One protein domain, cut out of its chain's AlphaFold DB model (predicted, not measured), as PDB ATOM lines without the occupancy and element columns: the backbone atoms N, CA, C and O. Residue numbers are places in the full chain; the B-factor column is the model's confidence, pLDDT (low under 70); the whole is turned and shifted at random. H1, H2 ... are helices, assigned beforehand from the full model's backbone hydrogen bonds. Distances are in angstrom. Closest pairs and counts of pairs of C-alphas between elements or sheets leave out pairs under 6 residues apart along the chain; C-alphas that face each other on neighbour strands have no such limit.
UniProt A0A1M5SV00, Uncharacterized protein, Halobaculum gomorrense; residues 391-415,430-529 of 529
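This is residues 391 to 415 and 430 to 529 of the 529 residues of an uncharacterized protein of Halobaculum gomorrense (UniProt A0A1M5SV00). Four long helices run lengthwise in alternating directions, set loosely round an open middle: H2, the longest, packs between H1 and H3, and H3 folds back into H4, which is apart from H1 and H2. The printed part has 125 residues, all helix in class, in the order H1, H2, H3, H4. It is elongated, 52 by 28 by 20 A, and only just loose, close to compact, with a radius of gyration of the C-alphas of 16.8 A.

H2, residues 430 to 463, is 49.4 A long and begins at C-alpha 430 (234.565, 202.414, 182.256). H1 is residues 391 to 415, H3 residues 471 to 495. H4, residues 498 to 528, is 45.8 A long and ends at C-alpha 528 (189.489, 185.546, 204.740).

H2 touches H1 with residues 441 to 452 alone, closest C-alphas Ala 452 and Gly 392, 6.4 A, at a shallow tilt of 23 degrees. H2 and H3 form a hairpin, closest C-alphas Gly 450 and Ala 478, 6.1 A. H3 and H4 form another, closest C-alphas Ala 492 and Gly 500, 4.5 A. Every O i to N i+4 pair is within hydrogen-bond range in H1, against 27 of 30 in H2, 19 of 21 in H3 and 26 of 27 in H4.

Residues 416 to 429 are not printed, a gap of 13.9 A between C-alphas 415 and 430. pLDDT is under 70 at 14 residues, among them 496 to 501.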
ATOM      1  N   THR A 391     199.750 193.458 185.994       74.25
ATOM      2  CA  THR A 391     200.714 194.014 185.042       74.25
ATOM      3  C   THR A 391     201.662 194.991 185.735       74.25
ATOM      4  O   THR A 391     202.871 194.901 185.542       74.25
ATOM      5  N   GLY A 392     201.158 195.875 186.604       70.38
ATOM      6  CA  GLY A 392     201.988 196.808 187.377       70.38
ATOM      7  C   GLY A 392     203.000 196.110 188.292       70.38
ATOM      8  O   GLY A 392     204.184 196.457 188.288       70.38
ATOM      9  N   VAL A 393     202.566 195.080 189.024       73.38
ATOM     10  CA  VAL A 393     203.442 194.298 189.916       73.38
ATOM     11  C   VAL A 393     204.451 193.463 189.121       73.38
ATOM     12  O   VAL A 393     205.632 193.446 189.467       73.38
ATOM     13  N   LEU A 394     204.030 192.819 188.027       75.12
ATOM     14  CA  LEU A 394     204.920 192.053 187.144       75.12
ATOM     15  C   LEU A 394     205.966 192.938 186.466       75.12
ATOM     16  O   LEU A 394     207.138 192.569 186.419       75.12
ATOM     17  N   VAL A 395     205.570 194.111 185.970       77.38
ATOM     18  CA  VAL A 395     206.486 195.070 185.338       77.38
ATOM     19  C   VAL A 395     207.456 195.639 186.371       77.38
ATOM     20  O   VAL A 395     208.658 195.689 186.111       77.38
ATOM     21  N   GLY A 396     206.970 196.002 187.564       74.06
ATOM     22  CA  GLY A 396     207.811 196.484 188.663       74.06
ATOM     23  C   GLY A 396     208.816 195.434 189.142       74.06
ATOM     24  O   GLY A 396     210.012 195.722 189.246       74.06
ATOM     25  N   GLY A 397     208.359 194.198 189.362       76.69
ATOM     26  CA  GLY A 397     209.209 193.067 189.736       76.69
ATOM     27  C   GLY A 397     210.213 192.694 188.642       76.69
ATOM     28  O   GLY A 397     211.388 192.474 188.932       76.69
ATOM     29  N   GLY A 398     209.785 192.697 187.376       79.12
ATOM     30  CA  GLY A 398     210.645 192.440 186.220       79.12
ATOM     31  C   GLY A 398     211.757 193.479 186.066       79.12
ATOM     32  O   GLY A 398     212.919 193.114 185.888       79.12
ATOM     33  N   LEU A 399     211.433 194.768 186.212       75.50
ATOM     34  CA  LEU A 399     212.418 195.858 186.191       75.50
ATOM     35  C   LEU A 399     213.440 195.731 187.326       75.50
ATOM     36  O   LEU A 399     214.636 195.921 187.097       75.50
ATOM     37  N   TRP A 400     212.997 195.356 188.529       77.44
ATOM     38  CA  TRP A 400     213.895 195.085 189.652       77.44
ATOM     39  C   TRP A 400     214.804 193.882 189.399       77.44
ATOM     40  O   TRP A 400     216.006 193.967 189.646       77.44
ATOM     41  N   GLY A 401     214.262 192.788 188.858       78.88
ATOM     42  CA  GLY A 401     215.039 191.605 188.485       78.88
ATOM     43  C   GLY A 401     216.133 191.928 187.466       78.88
ATOM     44  O   GLY A 401     217.286 191.542 187.655       78.88
ATOM     45  N   ILE A 402     215.806 192.711 186.432       79.69
ATOM     46  CA  ILE A 402     216.784 193.192 185.441       79.69
ATOM     47  C   ILE A 402     217.872 194.035 186.117       79.69
ATOM     48  O   ILE A 402     219.056 193.837 185.846       79.69
ATOM     49  N   ASN A 403     217.497 194.942 187.023       73.94
ATOM     50  CA  ASN A 403     218.453 195.780 187.747       73.94
ATOM     51  C   ASN A 403     219.413 194.934 188.604       73.94
ATOM     52  O   ASN A 403     220.625 195.131 188.551       73.94
ATOM     53  N   LEU A 404     218.897 193.915 189.300       77.44
ATOM     54  CA  LEU A 404     219.687 192.978 190.107       77.44
ATOM     55  C   LEU A 404     220.686 192.181 189.248       77.44
ATOM     56  O   LEU A 404     221.844 192.022 189.632       77.44
ATOM     57  N   VAL A 405     220.272 191.739 188.055       83.06
ATOM     58  CA  VAL A 405     221.155 191.059 187.088       83.06
ATOM     59  C   VAL A 405     222.250 191.995 186.576       83.06
ATOM     60  O   VAL A 405     223.411 191.591 186.508       83.06
ATOM     61  N   ILE A 406     221.919 193.251 186.256       79.12
ATOM     62  CA  ILE A 406     222.911 194.258 185.845       79.12
ATOM     63  C   ILE A 406     223.916 194.500 186.977       79.12
ATOM     64  O   ILE A 406     225.121 194.470 186.736       79.12
ATOM     65  N   LEU A 407     223.447 194.664 188.217       74.50
ATOM     66  CA  LEU A 407     224.295 194.823 189.403       74.50
ATOM     67  C   LEU A 407     225.229 193.622 189.609       74.50
ATOM     68  O   LEU A 407     226.425 193.804 189.840       74.50
ATOM     69  N   LEU A 408     224.714 192.398 189.472       79.56
ATOM     70  CA  LEU A 408     225.506 191.170 189.561       79.56
ATOM     71  C   LEU A 408     226.598 191.131 188.484       79.56
ATOM     72  O   LEU A 408     227.761 190.876 188.802       79.56
ATOM     73  N   LEU A 409     226.241 191.403 187.223       81.31
ATOM     74  CA  LEU A 409     227.197 191.443 186.115       81.31
ATOM     75  C   LEU A 409     228.298 192.463 186.390       81.31
ATOM     76  O   LEU A 409     229.471 192.129 186.244       81.31
ATOM     77  N   LEU A 410     227.934 193.653 186.877       75.19
ATOM     78  CA  LEU A 410     228.882 194.701 187.241       75.19
ATOM     79  C   LEU A 410     229.861 194.249 188.323       75.19
ATOM     80  O   LEU A 410     231.067 194.421 188.143       75.19
ATOM     81  N   VAL A 411     229.378 193.609 189.390       76.25
ATOM     82  CA  VAL A 411     230.227 193.050 190.456       76.25
ATOM     83  C   VAL A 411     231.179 191.979 189.911       76.25
ATOM     84  O   VAL A 411     232.350 191.955 190.296       76.25
ATOM     85  N   VAL A 412     230.721 191.120 188.995       81.25
ATOM     86  CA  VAL A 412     231.557 190.085 188.356       81.25
ATOM     87  C   VAL A 412     232.642 190.710 187.467       81.25
ATOM     88  O   VAL A 412     233.815 190.332 187.574       81.25
ATOM     89  N   THR A 413     232.304 191.706 186.641       77.44
ATOM     90  CA  THR A 413     233.301 192.462 185.856       77.44
ATOM     91  C   THR A 413     234.273 193.236 186.742       77.44
ATOM     92  O   THR A 413     235.468 193.277 186.464       77.44
ATOM     93  N   PHE A 414     233.802 193.803 187.853       74.00
ATOM     94  CA  PHE A 414     234.668 194.528 188.775       74.00
ATOM     95  C   PHE A 414     235.649 193.584 189.480       74.00
ATOM     96  O   PHE A 414     236.856 193.828 189.464       74.00
ATOM     97  N   ARG A 415     235.173 192.448 190.012       78.31
ATOM     98  CA  ARG A 415     236.043 191.439 190.644       78.31
ATOM     99  C   ARG A 415     237.124 190.933 189.696       78.31
ATOM    100  O   ARG A 415     238.286 190.874 190.093       78.31
ATOM    101  N   GLN A 430     235.536 203.438 181.883       70.69
ATOM    102  CA  GLN A 430     234.565 202.414 182.256       70.69
ATOM    103  C   GLN A 430     234.067 202.588 183.701       70.69
ATOM    104  O   GLN A 430     232.881 202.387 183.959       70.69
ATOM    105  N   SER A 431     234.926 203.045 184.622       68.88
ATOM    106  CA  SER A 431     234.530 203.377 185.998       68.88
ATOM    107  C   SER A 431     233.638 204.621 186.074       68.88
ATOM    108  O   SER A 431     232.695 204.648 186.864       68.88
ATOM    109  N   LEU A 432     233.868 205.614 185.210       73.12
ATOM    110  CA  LEU A 432     233.047 206.827 185.116       73.12
ATOM    111  C   LEU A 432     231.650 206.540 184.551       73.12
ATOM    112  O   LEU A 432     230.657 207.043 185.074       73.12
ATOM    113  N   GLY A 433     231.561 205.679 183.531       70.25
ATOM    114  CA  GLY A 433     230.276 205.195 183.021       70.25
ATOM    115  C   GLY A 433     229.487 204.439 184.093       70.25
ATOM    116  O   GLY A 433     228.298 204.679 184.281       70.25
ATOM    117  N   LEU A 434     230.167 203.591 184.864       68.12
ATOM    118  CA  LEU A 434     229.576 202.855 185.981       68.12
ATOM    119  C   LEU A 434     229.067 203.758 187.106       68.12
ATOM    120  O   LEU A 434     227.956 203.556 187.598       68.12
ATOM    121  N   ALA A 435     229.853 204.768 187.476       70.25
ATOM    122  CA  ALA A 435     229.495 205.732 188.508       70.25
ATOM    123  C   ALA A 435     228.263 206.574 188.136       70.25
ATOM    124  O   ALA A 435     227.547 207.012 189.028       70.25
ATOM    125  N   ALA A 436     227.995 206.777 186.842       73.06
ATOM    126  CA  ALA A 436     226.818 207.505 186.369       73.06
ATOM    127  C   ALA A 436     225.592 206.600 186.157       73.06
ATOM    128  O   ALA A 436     224.471 207.006 186.449       73.06
ATOM    129  N   VAL A 437     225.783 205.370 185.668       75.00
ATOM    130  CA  VAL A 437     224.666 204.464 185.346       75.00
ATOM    131  C   VAL A 437     223.973 203.948 186.607       75.00
ATOM    132  O   VAL A 437     222.746 203.949 186.655       75.00
ATOM    133  N   LEU A 438     224.734 203.573 187.641       72.50
ATOM    134  CA  LEU A 438     224.191 203.056 188.904       72.50
ATOM    135  C   LEU A 438     223.199 204.006 189.605       72.50
ATOM    136  O   LEU A 438     222.098 203.567 189.928       72.50
ATOM    137  N   PRO A 439     223.509 205.297 189.836       72.88
ATOM    138  CA  PRO A 439     222.558 206.204 190.477       72.88
ATOM    139  C   PRO A 439     221.317 206.462 189.615       72.88
ATOM    140  O   PRO A 439     220.226 206.611 190.162       72.88
ATOM    141  N   VAL A 440     221.446 206.458 188.284       76.06
ATOM    142  CA  VAL A 440     220.305 206.637 187.373       76.06
ATOM    143  C   VAL A 440     219.375 205.424 187.405       76.06
ATOM    144  O   VAL A 440     218.161 205.589 187.534       76.06
ATOM    145  N   THR A 441     219.909 204.201 187.338       74.31
ATOM    146  CA  THR A 441     219.085 202.984 187.431       74.31
ATOM    147  C   THR A 441     218.468 202.829 188.816       74.31
ATOM    148  O   THR A 441     217.304 202.445 188.921       74.31
ATOM    149  N   GLN A 442     219.202 203.179 189.876       73.81
ATOM    150  CA  GLN A 442     218.684 203.202 191.245       73.81
ATOM    151  C   GLN A 442     217.535 204.211 191.391       73.81
ATOM    152  O   GLN A 442     216.512 203.900 191.995       73.81
ATOM    153  N   PHE A 443     217.678 205.415 190.829       76.75
ATOM    154  CA  PHE A 443     216.632 206.438 190.845       76.75
ATOM    155  C   PHE A 443     215.370 205.970 190.111       76.75
ATOM    156  O   PHE A 443     214.273 206.059 190.657       76.75
ATOM    157  N   LEU A 444     215.521 205.404 188.908       77.56
ATOM    158  CA  LEU A 444     214.395 204.860 188.144       77.56
ATOM    159  C   LEU A 444     213.675 203.737 188.900       77.56
ATOM    160  O   LEU A 444     212.446 203.722 188.930       77.56
ATOM    161  N   ALA A 445     214.417 202.838 189.550       74.88
ATOM    162  CA  ALA A 445     213.830 201.771 190.357       74.88
ATOM    163  C   ALA A 445     212.971 202.325 191.504       74.88
ATOM    164  O   ALA A 445     211.877 201.820 191.748       74.88
ATOM    165  N   TRP A 446     213.423 203.394 192.165       79.50
ATOM    166  CA  TRP A 446     212.664 204.043 193.233       79.50
ATOM    167  C   TRP A 446     211.408 204.761 192.739       79.50
ATOM    168  O   TRP A 446     210.363 204.651 193.376       79.50
ATOM    169  N   VAL A 447     211.478 205.438 191.589       78.56
ATOM    170  CA  VAL A 447     210.298 206.071 190.974       78.56
ATOM    171  C   VAL A 447     209.250 205.017 190.619       78.56
ATOM    172  O   VAL A 447     208.084 205.160 190.983       78.56
ATOM    173  N   VAL A 448     209.662 203.928 189.964       77.94
ATOM    174  CA  VAL A 448     208.753 202.836 189.583       77.94
ATOM    175  C   VAL A 448     208.160 202.157 190.817       77.94
ATOM    176  O   VAL A 448     206.961 201.888 190.849       77.94
ATOM    177  N   PHE A 449     208.965 201.927 191.856       76.44
ATOM    178  CA  PHE A 449     208.503 201.319 193.102       76.44
ATOM    179  C   PHE A 449     207.483 202.195 193.843       76.44
ATOM    180  O   PHE A 449     206.451 201.691 194.279       76.44
ATOM    181  N   GLY A 450     207.719 203.507 193.931       77.00
ATOM    182  CA  GLY A 450     206.765 204.444 194.533       77.00
ATOM    183  C   GLY A 450     205.428 204.481 193.787       77.00
ATOM    184  O   GLY A 450     204.371 204.461 194.417       77.00
ATOM    185  N   ILE A 451     205.464 204.457 192.450       77.31
ATOM    186  CA  ILE A 451     204.256 204.372 191.616       77.31
ATOM    187  C   ILE A 451     203.518 203.049 191.866       77.31
ATOM    188  O   ILE A 451     202.301 203.058 192.038       77.31
ATOM    189  N   ALA A 452     204.235 201.924 191.931       76.25
ATOM    190  CA  ALA A 452     203.636 200.615 192.190       76.25
ATOM    191  C   ALA A 452     202.935 200.559 193.559       76.25
ATOM    192  O   ALA A 452     201.781 200.144 193.627       76.25
ATOM    193  N   ILE A 453     203.581 201.051 194.625       74.44
ATOM    194  CA  ILE A 453     202.970 201.145 195.964       74.44
ATOM    195  C   ILE A 453     201.731 202.039 195.945       74.44
ATOM    196  O   ILE A 453     200.717 201.698 196.550       74.44
ATOM    197  N   TYR A 454     201.790 203.182 195.257       77.94
ATOM    198  CA  TYR A 454     200.654 204.101 195.177       77.94
ATOM    199  C   TYR A 454     199.415 203.430 194.570       77.94
ATOM    200  O   TYR A 454     198.319 203.541 195.124       77.94
ATOM    201  N   TYR A 455     199.587 202.708 193.458       79.12
ATOM    202  CA  TYR A 455     198.488 201.971 192.835       79.12
ATOM    203  C   TYR A 455     197.990 200.821 193.713       79.12
ATOM    204  O   TYR A 455     196.777 200.631 193.809       79.12
ATOM    205  N   ASP A 456     198.890 200.115 194.401       74.38
ATOM    206  CA  ASP A 456     198.516 199.031 195.313       74.38
ATOM    207  C   ASP A 456     197.668 199.542 196.482       74.38
ATOM    208  O   ASP A 456     196.599 199.007 196.760       74.38
ATOM    209  N   MET A 457     198.063 200.655 197.104       71.00
ATOM    210  CA  MET A 457     197.271 201.255 198.179       71.00
ATOM    211  C   MET A 457     195.898 201.716 197.703       71.00
ATOM    212  O   MET A 457     194.913 201.546 198.417       71.00
ATOM    213  N   LYS A 458     195.814 202.314 196.508       75.69
ATOM    214  CA  LYS A 458     194.529 202.758 195.958       75.69
ATOM    215  C   LYS A 458     193.590 201.569 195.730       75.69
ATOM    216  O   LYS A 458     192.389 201.707 195.934       75.69
ATOM    217  N   TYR A 459     194.145 200.415 195.360       74.56
ATOM    218  CA  TYR A 459     193.409 199.167 195.202       74.56
ATOM    219  C   TYR A 459     192.969 198.567 196.545       74.56
ATOM    220  O   TYR A 459     191.799 198.224 196.708       74.56
ATOM    221  N   VAL A 460     193.879 198.477 197.524       73.75
ATOM    222  CA  VAL A 460     193.587 197.925 198.861       73.75
ATOM    223  C   VAL A 460     192.522 198.753 199.568       73.75
ATOM    224  O   VAL A 460     191.562 198.195 200.085       73.75
ATOM    225  N   ARG A 461     192.626 200.083 199.513       75.12
ATOM    226  CA  ARG A 461     191.657 200.992 200.140       75.12
ATOM    227  C   ARG A 461     190.257 200.900 199.531       75.12
ATOM    228  O   ARG A 461     189.298 201.317 200.163       75.12
ATOM    229  N   TYR A 462     190.144 200.381 198.307       74.12
ATOM    230  CA  TYR A 462     188.854 200.123 197.673       74.12
ATOM    231  C   TYR A 462     188.179 198.856 198.218       74.12
ATOM    232  O   TYR A 462     186.958 198.778 198.223       74.12
ATOM    233  N   HIS A 463     188.960 197.873 198.679       74.75
ATOM    234  CA  HIS A 463     188.451 196.562 199.097       74.75
ATOM    235  C   HIS A 463     188.435 196.362 200.618       74.75
ATOM    236  O   HIS A 463     187.692 195.522 201.104       74.75
ATOM    237  N   VAL A 464     189.240 197.119 201.367       78.69
ATOM    238  CA  VAL A 464     189.327 197.024 202.828       78.69
ATOM    239  C   VAL A 464     189.163 198.434 203.408       78.69
ATOM    240  O   VAL A 464     190.150 199.176 203.472       78.69
ATOM    241  N   PRO A 465     187.931 198.844 203.768       71.12
ATOM    242  CA  PRO A 465     187.662 200.192 204.271       71.12
ATOM    243  C   PRO A 465     188.412 200.494 205.579       71.12
ATOM    244  O   PRO A 465     188.854 201.628 205.768       71.12
ATOM    245  N   ASP A 466     188.691 199.471 206.393       75.12
ATOM    246  CA  ASP A 466     189.257 199.624 207.741       75.12
ATOM    247  C   ASP A 466     190.767 199.375 207.817       75.12
ATOM    248  O   ASP A 466     191.291 198.933 208.837       75.12
ATOM    249  N   TRP A 467     191.512 199.631 206.734       75.50
ATOM    250  CA  TRP A 467     192.956 199.388 206.735       75.50
ATOM    251  C   TRP A 467     193.669 200.268 207.793       75.50
ATOM    252  O   TRP A 467     193.768 201.486 207.609       75.50
ATOM    253  N   PRO A 468     194.234 199.686 208.874       63.44
ATOM    254  CA  PRO A 468     194.637 200.433 210.073       63.44
ATOM    255  C   PRO A 468     195.945 201.211 209.902       63.44
ATOM    256  O   PRO A 468     196.308 202.036 210.741       63.44
ATOM    257  N   LEU A 469     196.686 200.979 208.812       68.38
ATOM    258  CA  LEU A 469     197.818 201.838 208.494       68.38
ATOM    259  C   LEU A 469     197.300 203.126 207.865       68.38
ATOM    260  O   LEU A 469     196.903 203.147 206.698       68.38
ATOM    261  N   SER A 470     197.387 204.216 208.627       70.44
ATOM    262  CA  SER A 470     197.210 205.565 208.104       70.44
ATOM    263  C   SER A 470     198.086 205.734 206.857       70.44
ATOM    264  O   SER A 470     199.317 205.659 206.910       70.44
ATOM    265  N   GLY A 471     197.448 205.909 205.695       71.88
ATOM    266  CA  GLY A 471     198.140 205.925 204.399       71.88
ATOM    267  C   GLY A 471     199.290 206.939 204.333       71.88
ATOM    268  O   GLY A 471     200.239 206.759 203.577       71.88
ATOM    269  N   THR A 472     199.262 207.965 205.182       73.81
ATOM    270  CA  THR A 472     200.329 208.951 205.370       73.81
ATOM    271  C   THR A 472     201.656 208.348 205.821       73.81
ATOM    272  O   THR A 472     202.685 208.744 205.279       73.81
ATOM    273  N   LEU A 473     201.676 207.393 206.757       74.75
ATOM    274  CA  LEU A 473     202.933 206.822 207.260       74.75
ATOM    275  C   LEU A 473     203.607 205.941 206.201       74.75
ATOM    276  O   LEU A 473     204.828 205.958 206.059       74.75
ATOM    277  N   TYR A 474     202.806 205.246 205.394       72.94
ATOM    278  CA  TYR A 474     203.300 204.431 204.286       72.94
ATOM    279  C   TYR A 474     203.801 205.280 203.115       72.94
ATOM    280  O   TYR A 474     204.876 205.016 202.583       72.94
ATOM    281  N   ILE A 475     203.069 206.340 202.747       72.31
ATOM    282  CA  ILE A 475     203.516 207.309 201.731       72.31
ATOM    283  C   ILE A 475     204.805 207.991 202.192       72.31
ATOM    284  O   ILE A 475     205.757 208.099 201.418       72.31
ATOM    285  N   ALA A 476     204.868 208.406 203.459       76.81
ATOM    286  CA  ALA A 476     206.067 208.997 204.037       76.81
ATOM    287  C   ALA A 476     207.240 208.011 203.991       76.81
ATOM    288  O   ALA A 476     208.309 208.374 203.512       76.81
ATOM    289  N   ALA A 477     207.043 206.751 204.390       75.44
ATOM    290  CA  ALA A 477     208.077 205.724 204.296       75.44
ATOM    291  C   ALA A 477     208.531 205.502 202.843       75.44
ATOM    292  O   ALA A 477     209.731 205.506 202.583       75.44
ATOM    293  N   ALA A 478     207.599 205.392 201.892       73.06
ATOM    294  CA  ALA A 478     207.894 205.172 200.476       73.06
ATOM    295  C   ALA A 478     208.672 206.327 199.823       73.06
ATOM    296  O   ALA A 478     209.434 206.084 198.891       73.06
ATOM    297  N   ILE A 479     208.517 207.564 200.308       76.94
ATOM    298  CA  ILE A 479     209.246 208.745 199.809       76.94
ATOM    299  C   ILE A 479     210.572 208.948 200.558       76.94
ATOM    300  O   ILE A 479     211.599 209.239 199.942       76.94
ATOM    301  N   ILE A 480     210.576 208.788 201.882       80.75
ATOM    302  CA  ILE A 480     211.729 209.099 202.739       80.75
ATOM    303  C   ILE A 480     212.824 208.036 202.604       80.75
ATOM    304  O   ILE A 480     214.002 208.386 202.523       80.75
ATOM    305  N   LEU A 481     212.472 206.749 202.526       77.06
ATOM    306  CA  LEU A 481     213.444 205.658 202.372       77.06
ATOM    307  C   LEU A 481     214.353 205.767 201.137       77.06
ATOM    308  O   LEU A 481     215.564 205.583 201.295       77.06
ATOM    309  N   PRO A 482     213.847 206.081 199.930       72.94
ATOM    310  CA  PRO A 482     214.692 206.316 198.762       72.94
ATOM    311  C   PRO A 482     215.740 207.398 198.996       72.94
ATOM    312  O   PRO A 482     216.919 207.217 198.695       72.94
ATOM    313  N   ILE A 483     215.307 208.522 199.565       78.50
ATOM    314  CA  ILE A 483     216.170 209.676 199.804       78.50
ATOM    315  C   ILE A 483     217.232 209.299 200.835       78.50
ATOM    316  O   ILE A 483     218.421 209.531 200.619       78.50
ATOM    317  N   PHE A 484     216.822 208.644 201.920       81.25
ATOM    318  CA  PHE A 484     217.725 208.225 202.983       81.25
ATOM    319  C   PHE A 484     218.760 207.212 202.478       81.25
ATOM    320  O   PHE A 484     219.952 207.373 202.729       81.25
ATOM    321  N   THR A 485     218.338 206.212 201.699       74.56
ATOM    322  CA  THR A 485     219.248 205.206 201.125       74.56
ATOM    323  C   THR A 485     220.220 205.801 200.107       74.56
ATOM    324  O   THR A 485     221.382 205.398 200.096       74.56
ATOM    325  N   GLN A 486     219.811 206.787 199.300       74.25
ATOM    326  CA  GLN A 486     220.731 207.471 198.384       74.25
ATOM    327  C   GLN A 486     221.743 208.351 199.115       74.25
ATOM    328  O   GLN A 486     222.934 208.279 198.813       74.25
ATOM    329  N   VAL A 487     221.299 209.150 200.089       80.50
ATOM    330  CA  VAL A 487     222.193 210.030 200.856       80.50
ATOM    331  C   VAL A 487     223.195 209.203 201.657       80.50
ATOM    332  O   VAL A 487     224.393 209.473 201.587       80.50
ATOM    333  N   PHE A 488     222.744 208.154 202.350       77.06
ATOM    334  CA  PHE A 488     223.640 207.275 203.105       77.06
ATOM    335  C   PHE A 488     224.527 206.423 202.202       77.06
ATOM    336  O   PHE A 488     225.699 206.252 202.517       77.06
ATOM    337  N   GLY A 489     224.019 205.929 201.071       70.75
ATOM    338  CA  GLY A 489     224.825 205.190 200.098       70.75
ATOM    339  C   GLY A 489     225.940 206.053 199.501       70.75
ATOM    340  O   GLY A 489     227.097 205.636 199.473       70.75
ATOM    341  N   ALA A 490     225.620 207.284 199.095       73.06
ATOM    342  CA  ALA A 490     226.600 208.238 198.580       73.06
ATOM    343  C   ALA A 490     227.613 208.658 199.655       73.06
ATOM    344  O   ALA A 490     228.817 208.656 199.399       73.06
ATOM    345  N   ALA A 491     227.150 208.959 200.872       77.69
ATOM    346  CA  ALA A 491     228.024 209.296 201.993       77.69
ATOM    347  C   ALA A 491     228.952 208.130 202.360       77.69
ATOM    348  O   ALA A 491     230.144 208.335 202.576       77.69
ATOM    349  N   ALA A 492     228.446 206.895 202.370       71.62
ATOM    350  CA  ALA A 492     229.239 205.721 202.715       71.62
ATOM    351  C   ALA A 492     230.296 205.379 201.652       71.62
ATOM    352  O   ALA A 492     231.379 204.908 202.000       71.62
ATOM    353  N   LEU A 493     230.032 205.677 200.373       70.19
ATOM    354  CA  LEU A 493     231.049 205.608 199.317       70.19
ATOM    355  C   LEU A 493     232.170 206.639 199.520       70.19
ATOM    356  O   LEU A 493     233.320 206.349 199.199       70.19
ATOM    357  N   PHE A 494     231.857 207.812 200.081       74.44
ATOM    358  CA  PHE A 494     232.833 208.873 200.352       74.44
ATOM    359  C   PHE A 494     233.631 208.675 201.649       74.44
ATOM    360  O   PHE A 494     234.804 209.037 201.694       74.44
ATOM    361  N   VAL A 495     233.024 208.109 202.696       77.69
ATOM    362  CA  VAL A 495     233.666 207.939 204.017       77.69
ATOM    363  C   VAL A 495     234.593 206.713 204.069       77.69
ATOM    364  O   VAL A 495     235.487 206.653 204.907       77.69
ATOM    365  N   GLY A 496     234.487 205.806 203.096       55.59
ATOM    366  CA  GLY A 496     235.554 204.866 202.767       55.59
ATOM    367  C   GLY A 496     235.346 203.450 203.306       55.59
ATOM    368  O   GLY A 496     235.367 203.192 204.506       55.59
ATOM    369  N   GLY A 497     235.246 202.504 202.370       65.12
ATOM    370  CA  GLY A 497     235.469 201.080 202.619       65.12
ATOM    371  C   GLY A 497     234.238 200.176 202.526       65.12
ATOM    372  O   GLY A 497     233.106 200.605 202.306       65.12
ATOM    373  N   SER A 498     234.494 198.879 202.714       65.25
ATOM    374  CA  SER A 498     233.532 197.763 202.678       65.25
ATOM    375  C   SER A 498     232.309 197.944 203.586       65.25
ATOM    376  O   SER A 498     231.270 197.334 203.335       65.25
ATOM    377  N   VAL A 499     232.393 198.817 204.594       68.25
ATOM    378  CA  VAL A 499     231.282 199.169 205.492       68.25
ATOM    379  C   VAL A 499     230.126 199.826 204.726       68.25
ATOM    380  O   VAL A 499     228.965 199.532 205.005       68.25
ATOM    381  N   GLY A 500     230.409 200.632 203.695       65.62
ATOM    382  CA  GLY A 500     229.359 201.239 202.872       65.62
ATOM    383  C   GLY A 500     228.589 200.236 202.018       65.62
ATOM    384  O   GLY A 500     227.382 200.382 201.829       65.62
ATOM    385  N   LEU A 501     229.253 199.161 201.582       69.50
ATOM    386  CA  LEU A 501     228.591 198.051 200.891       69.50
ATOM    387  C   LEU A 501     227.696 197.244 201.837       69.50
ATOM    388  O   LEU A 501     226.619 196.816 201.429       69.50
ATOM    389  N   ALA A 502     228.102 197.066 203.098       70.31
ATOM    390  CA  ALA A 502     227.284 196.375 204.090       70.31
ATOM    391  C   ALA A 502     225.990 197.149 204.386       70.31
ATOM    392  O   ALA A 502     224.904 196.581 204.302       70.31
ATOM    393  N   VAL A 503     226.077 198.459 204.641       69.62
ATOM    394  CA  VAL A 503     224.890 199.301 204.889       69.62
ATOM    395  C   VAL A 503     224.004 199.388 203.642       69.62
ATOM    396  O   VAL A 503     222.785 199.242 203.741       69.62
ATOM    397  N   GLY A 504     224.614 199.543 202.462       68.56
ATOM    398  CA  GLY A 504     223.907 199.569 201.183       68.56
ATOM    399  C   GLY A 504     223.193 198.259 200.833       68.56
ATOM    400  O   GLY A 504     222.216 198.300 200.097       68.56
ATOM    401  N   GLY A 505     223.638 197.113 201.362       69.94
ATOM    402  CA  GLY A 505     222.987 195.813 201.160       69.94
ATOM    403  C   GLY A 505     221.955 195.450 202.233       69.94
ATOM    404  O   GLY A 505     220.890 194.924 201.913       69.94
ATOM    405  N   ILE A 506     222.239 195.754 203.505       77.38
ATOM    406  CA  ILE A 506     221.384 195.369 204.640       77.38
ATOM    407  C   ILE A 506     220.060 196.134 204.620       77.38
ATOM    408  O   ILE A 506     219.007 195.530 204.816       77.38
ATOM    409  N   VAL A 507     220.083 197.444 204.354       74.62
ATOM    410  CA  VAL A 507     218.859 198.260 204.376       74.62
ATOM    411  C   VAL A 507     217.852 197.791 203.311       74.62
ATOM    412  O   VAL A 507     216.714 197.502 203.683       74.62
ATOM    413  N   PRO A 508     218.226 197.596 202.028       70.12
ATOM    414  CA  PRO A 508     217.320 197.006 201.042       70.12
ATOM    415  C   PRO A 508     216.841 195.597 201.401       70.12
ATOM    416  O   PRO A 508     215.688 195.275 201.132       70.12
ATOM    417  N   ALA A 509     217.678 194.764 202.028       72.50
ATOM    418  CA  ALA A 509     217.276 193.420 202.446       72.50
ATOM    419  C   ALA A 509     216.198 193.448 203.544       72.50
ATOM    420  O   ALA A 509     215.228 192.695 203.470       72.50
ATOM    421  N   ILE A 510     216.321 194.351 204.525       78.50
ATOM    422  CA  ILE A 510     215.297 194.558 205.563       78.50
ATOM    423  C   ILE A 510     213.992 195.052 204.928       78.50
ATOM    424  O   ILE A 510     212.921 194.537 205.249       78.50
ATOM    425  N   LEU A 511     214.070 196.000 203.991       72.81
ATOM    426  CA  LEU A 511     212.894 196.507 203.275       72.81
ATOM    427  C   LEU A 511     212.211 195.431 202.440       72.81
ATOM    428  O   LEU A 511     210.988 195.336 202.459       72.81
ATOM    429  N   LEU A 512     212.988 194.598 201.746       75.38
ATOM    430  CA  LEU A 512     212.462 193.459 201.006       75.38
ATOM    431  C   LEU A 512     211.753 192.483 201.956       75.38
ATOM    432  O   LEU A 512     210.657 192.028 201.650       75.38
ATOM    433  N   GLY A 513     212.327 192.216 203.133       77.44
ATOM    434  CA  GLY A 513     211.697 191.398 204.171       77.44
ATOM    435  C   GLY A 513     210.372 191.980 204.675       77.44
ATOM    436  O   GLY A 513     209.389 191.248 204.799       77.44
ATOM    437  N   LEU A 514     210.313 193.296 204.908       77.31
ATOM    438  CA  LEU A 514     209.081 193.995 205.289       77.31
ATOM    439  C   LEU A 514     208.030 193.955 204.172       77.31
ATOM    440  O   LEU A 514     206.866 193.682 204.453       77.31
ATOM    441  N   ALA A 515     208.437 194.151 202.915       74.38
ATOM    442  CA  ALA A 515     207.550 194.066 201.758       74.38
ATOM    443  C   ALA A 515     206.980 192.649 201.578       74.38
ATOM    444  O   ALA A 515     205.777 192.487 201.393       74.38
ATOM    445  N   VAL A 516     207.811 191.608 201.705       76.38
ATOM    446  CA  VAL A 516     207.368 190.204 201.640       76.38
ATOM    447  C   VAL A 516     206.412 189.874 202.785       76.38
ATOM    448  O   VAL A 516     205.375 189.251 202.554       76.38
ATOM    449  N   ARG A 517     206.721 190.313 204.013       81.25
ATOM    450  CA  ARG A 517     205.815 190.147 205.159       81.25
ATOM    451  C   ARG A 517     204.476 190.834 204.897       81.25
ATOM    452  O   ARG A 517     203.443 190.221 205.134       81.25
ATOM    453  N   HIS A 518     204.493 192.053 204.363       76.69
ATOM    454  CA  HIS A 518     203.286 192.806 204.039       76.69
ATOM    455  C   HIS A 518     202.428 192.111 202.972       76.69
ATOM    456  O   HIS A 518     201.229 191.942 203.182       76.69
ATOM    457  N   ILE A 519     203.037 191.619 201.885       75.44
ATOM    458  CA  ILE A 519     202.338 190.835 200.850       75.44
ATOM    459  C   ILE A 519     201.714 189.570 201.454       75.44
ATOM    460  O   ILE A 519     200.582 189.222 201.126       75.44
ATOM    461  N   ARG A 520     202.418 188.893 202.369       81.00
ATOM    462  CA  ARG A 520     201.893 187.697 203.039       81.00
ATOM    463  C   ARG A 520     200.680 188.015 203.910       81.00
ATOM    464  O   ARG A 520     199.679 187.317 203.798       81.00
ATOM    465  N   THR A 521     200.755 189.062 204.732       77.19
ATOM    466  CA  THR A 521     199.629 189.500 205.574       77.19
ATOM    467  C   THR A 521     198.438 189.929 204.720       77.19
ATOM    468  O   THR A 521     197.307 189.561 205.013       77.19
ATOM    469  N   ARG A 522     198.683 190.628 203.607       75.44
ATOM    470  CA  ARG A 522     197.635 190.974 202.643       75.44
ATOM    471  C   ARG A 522     196.962 189.731 202.057       75.44
ATOM    472  O   ARG A 522     195.742 189.689 202.004       75.44
ATOM    473  N   ASN A 523     197.730 188.733 201.621       77.00
ATOM    474  CA  ASN A 523     197.153 187.513 201.052       77.00
ATOM    475  C   ASN A 523     196.305 186.743 202.068       77.00
ATOM    476  O   ASN A 523     195.315 186.147 201.670       77.00
ATOM    477  N   GLN A 524     196.666 186.785 203.354       80.50
ATOM    478  CA  GLN A 524     195.853 186.197 204.421       80.50
ATOM    479  C   GLN A 524     194.512 186.927 204.570       80.50
ATOM    480  O   GLN A 524     193.476 186.273 204.604       80.50
ATOM    481  N   LEU A 525     194.526 188.264 204.563       75.38
ATOM    482  CA  LEU A 525     193.307 189.078 204.653       75.38
ATOM    483  C   LEU A 525     192.402 188.932 203.421       75.38
ATOM    484  O   LEU A 525     191.185 188.922 203.550       75.38
ATOM    485  N   LEU A 526     192.988 188.790 202.230       72.88
ATOM    486  CA  LEU A 526     192.236 188.552 200.992       72.88
ATOM    487  C   LEU A 526     191.699 187.123 200.868       72.88
ATOM    488  O   LEU A 526     190.845 186.891 200.028       72.88
ATOM    489  N   SER A 527     192.234 186.161 201.621       72.19
ATOM    490  CA  SER A 527     191.678 184.803 201.665       72.19
ATOM    491  C   SER A 527     190.579 184.637 202.711       72.19
ATOM    492  O   SER A 527     189.830 183.671 202.632       72.19
ATOM    493  N   SER A 528     190.523 185.534 203.700       71.44
ATOM    494  CA  SER A 528     189.489 185.546 204.740       71.44
ATOM    495  C   SER A 528     188.284 186.424 204.394       71.44
ATOM    496  O   SER A 528     187.252 186.290 205.038       71.44
ATOM    497  N   ALA A 529     188.434 187.338 203.432       61.62
ATOM    498  CA  ALA A 529     187.358 188.150 202.862       61.62
ATOM    499  C   ALA A 529     186.859 187.514 201.563       61.62
ATOM    500  O   ALA A 529     185.636 187.587 201.308       61.62
TER     501      ALA A 529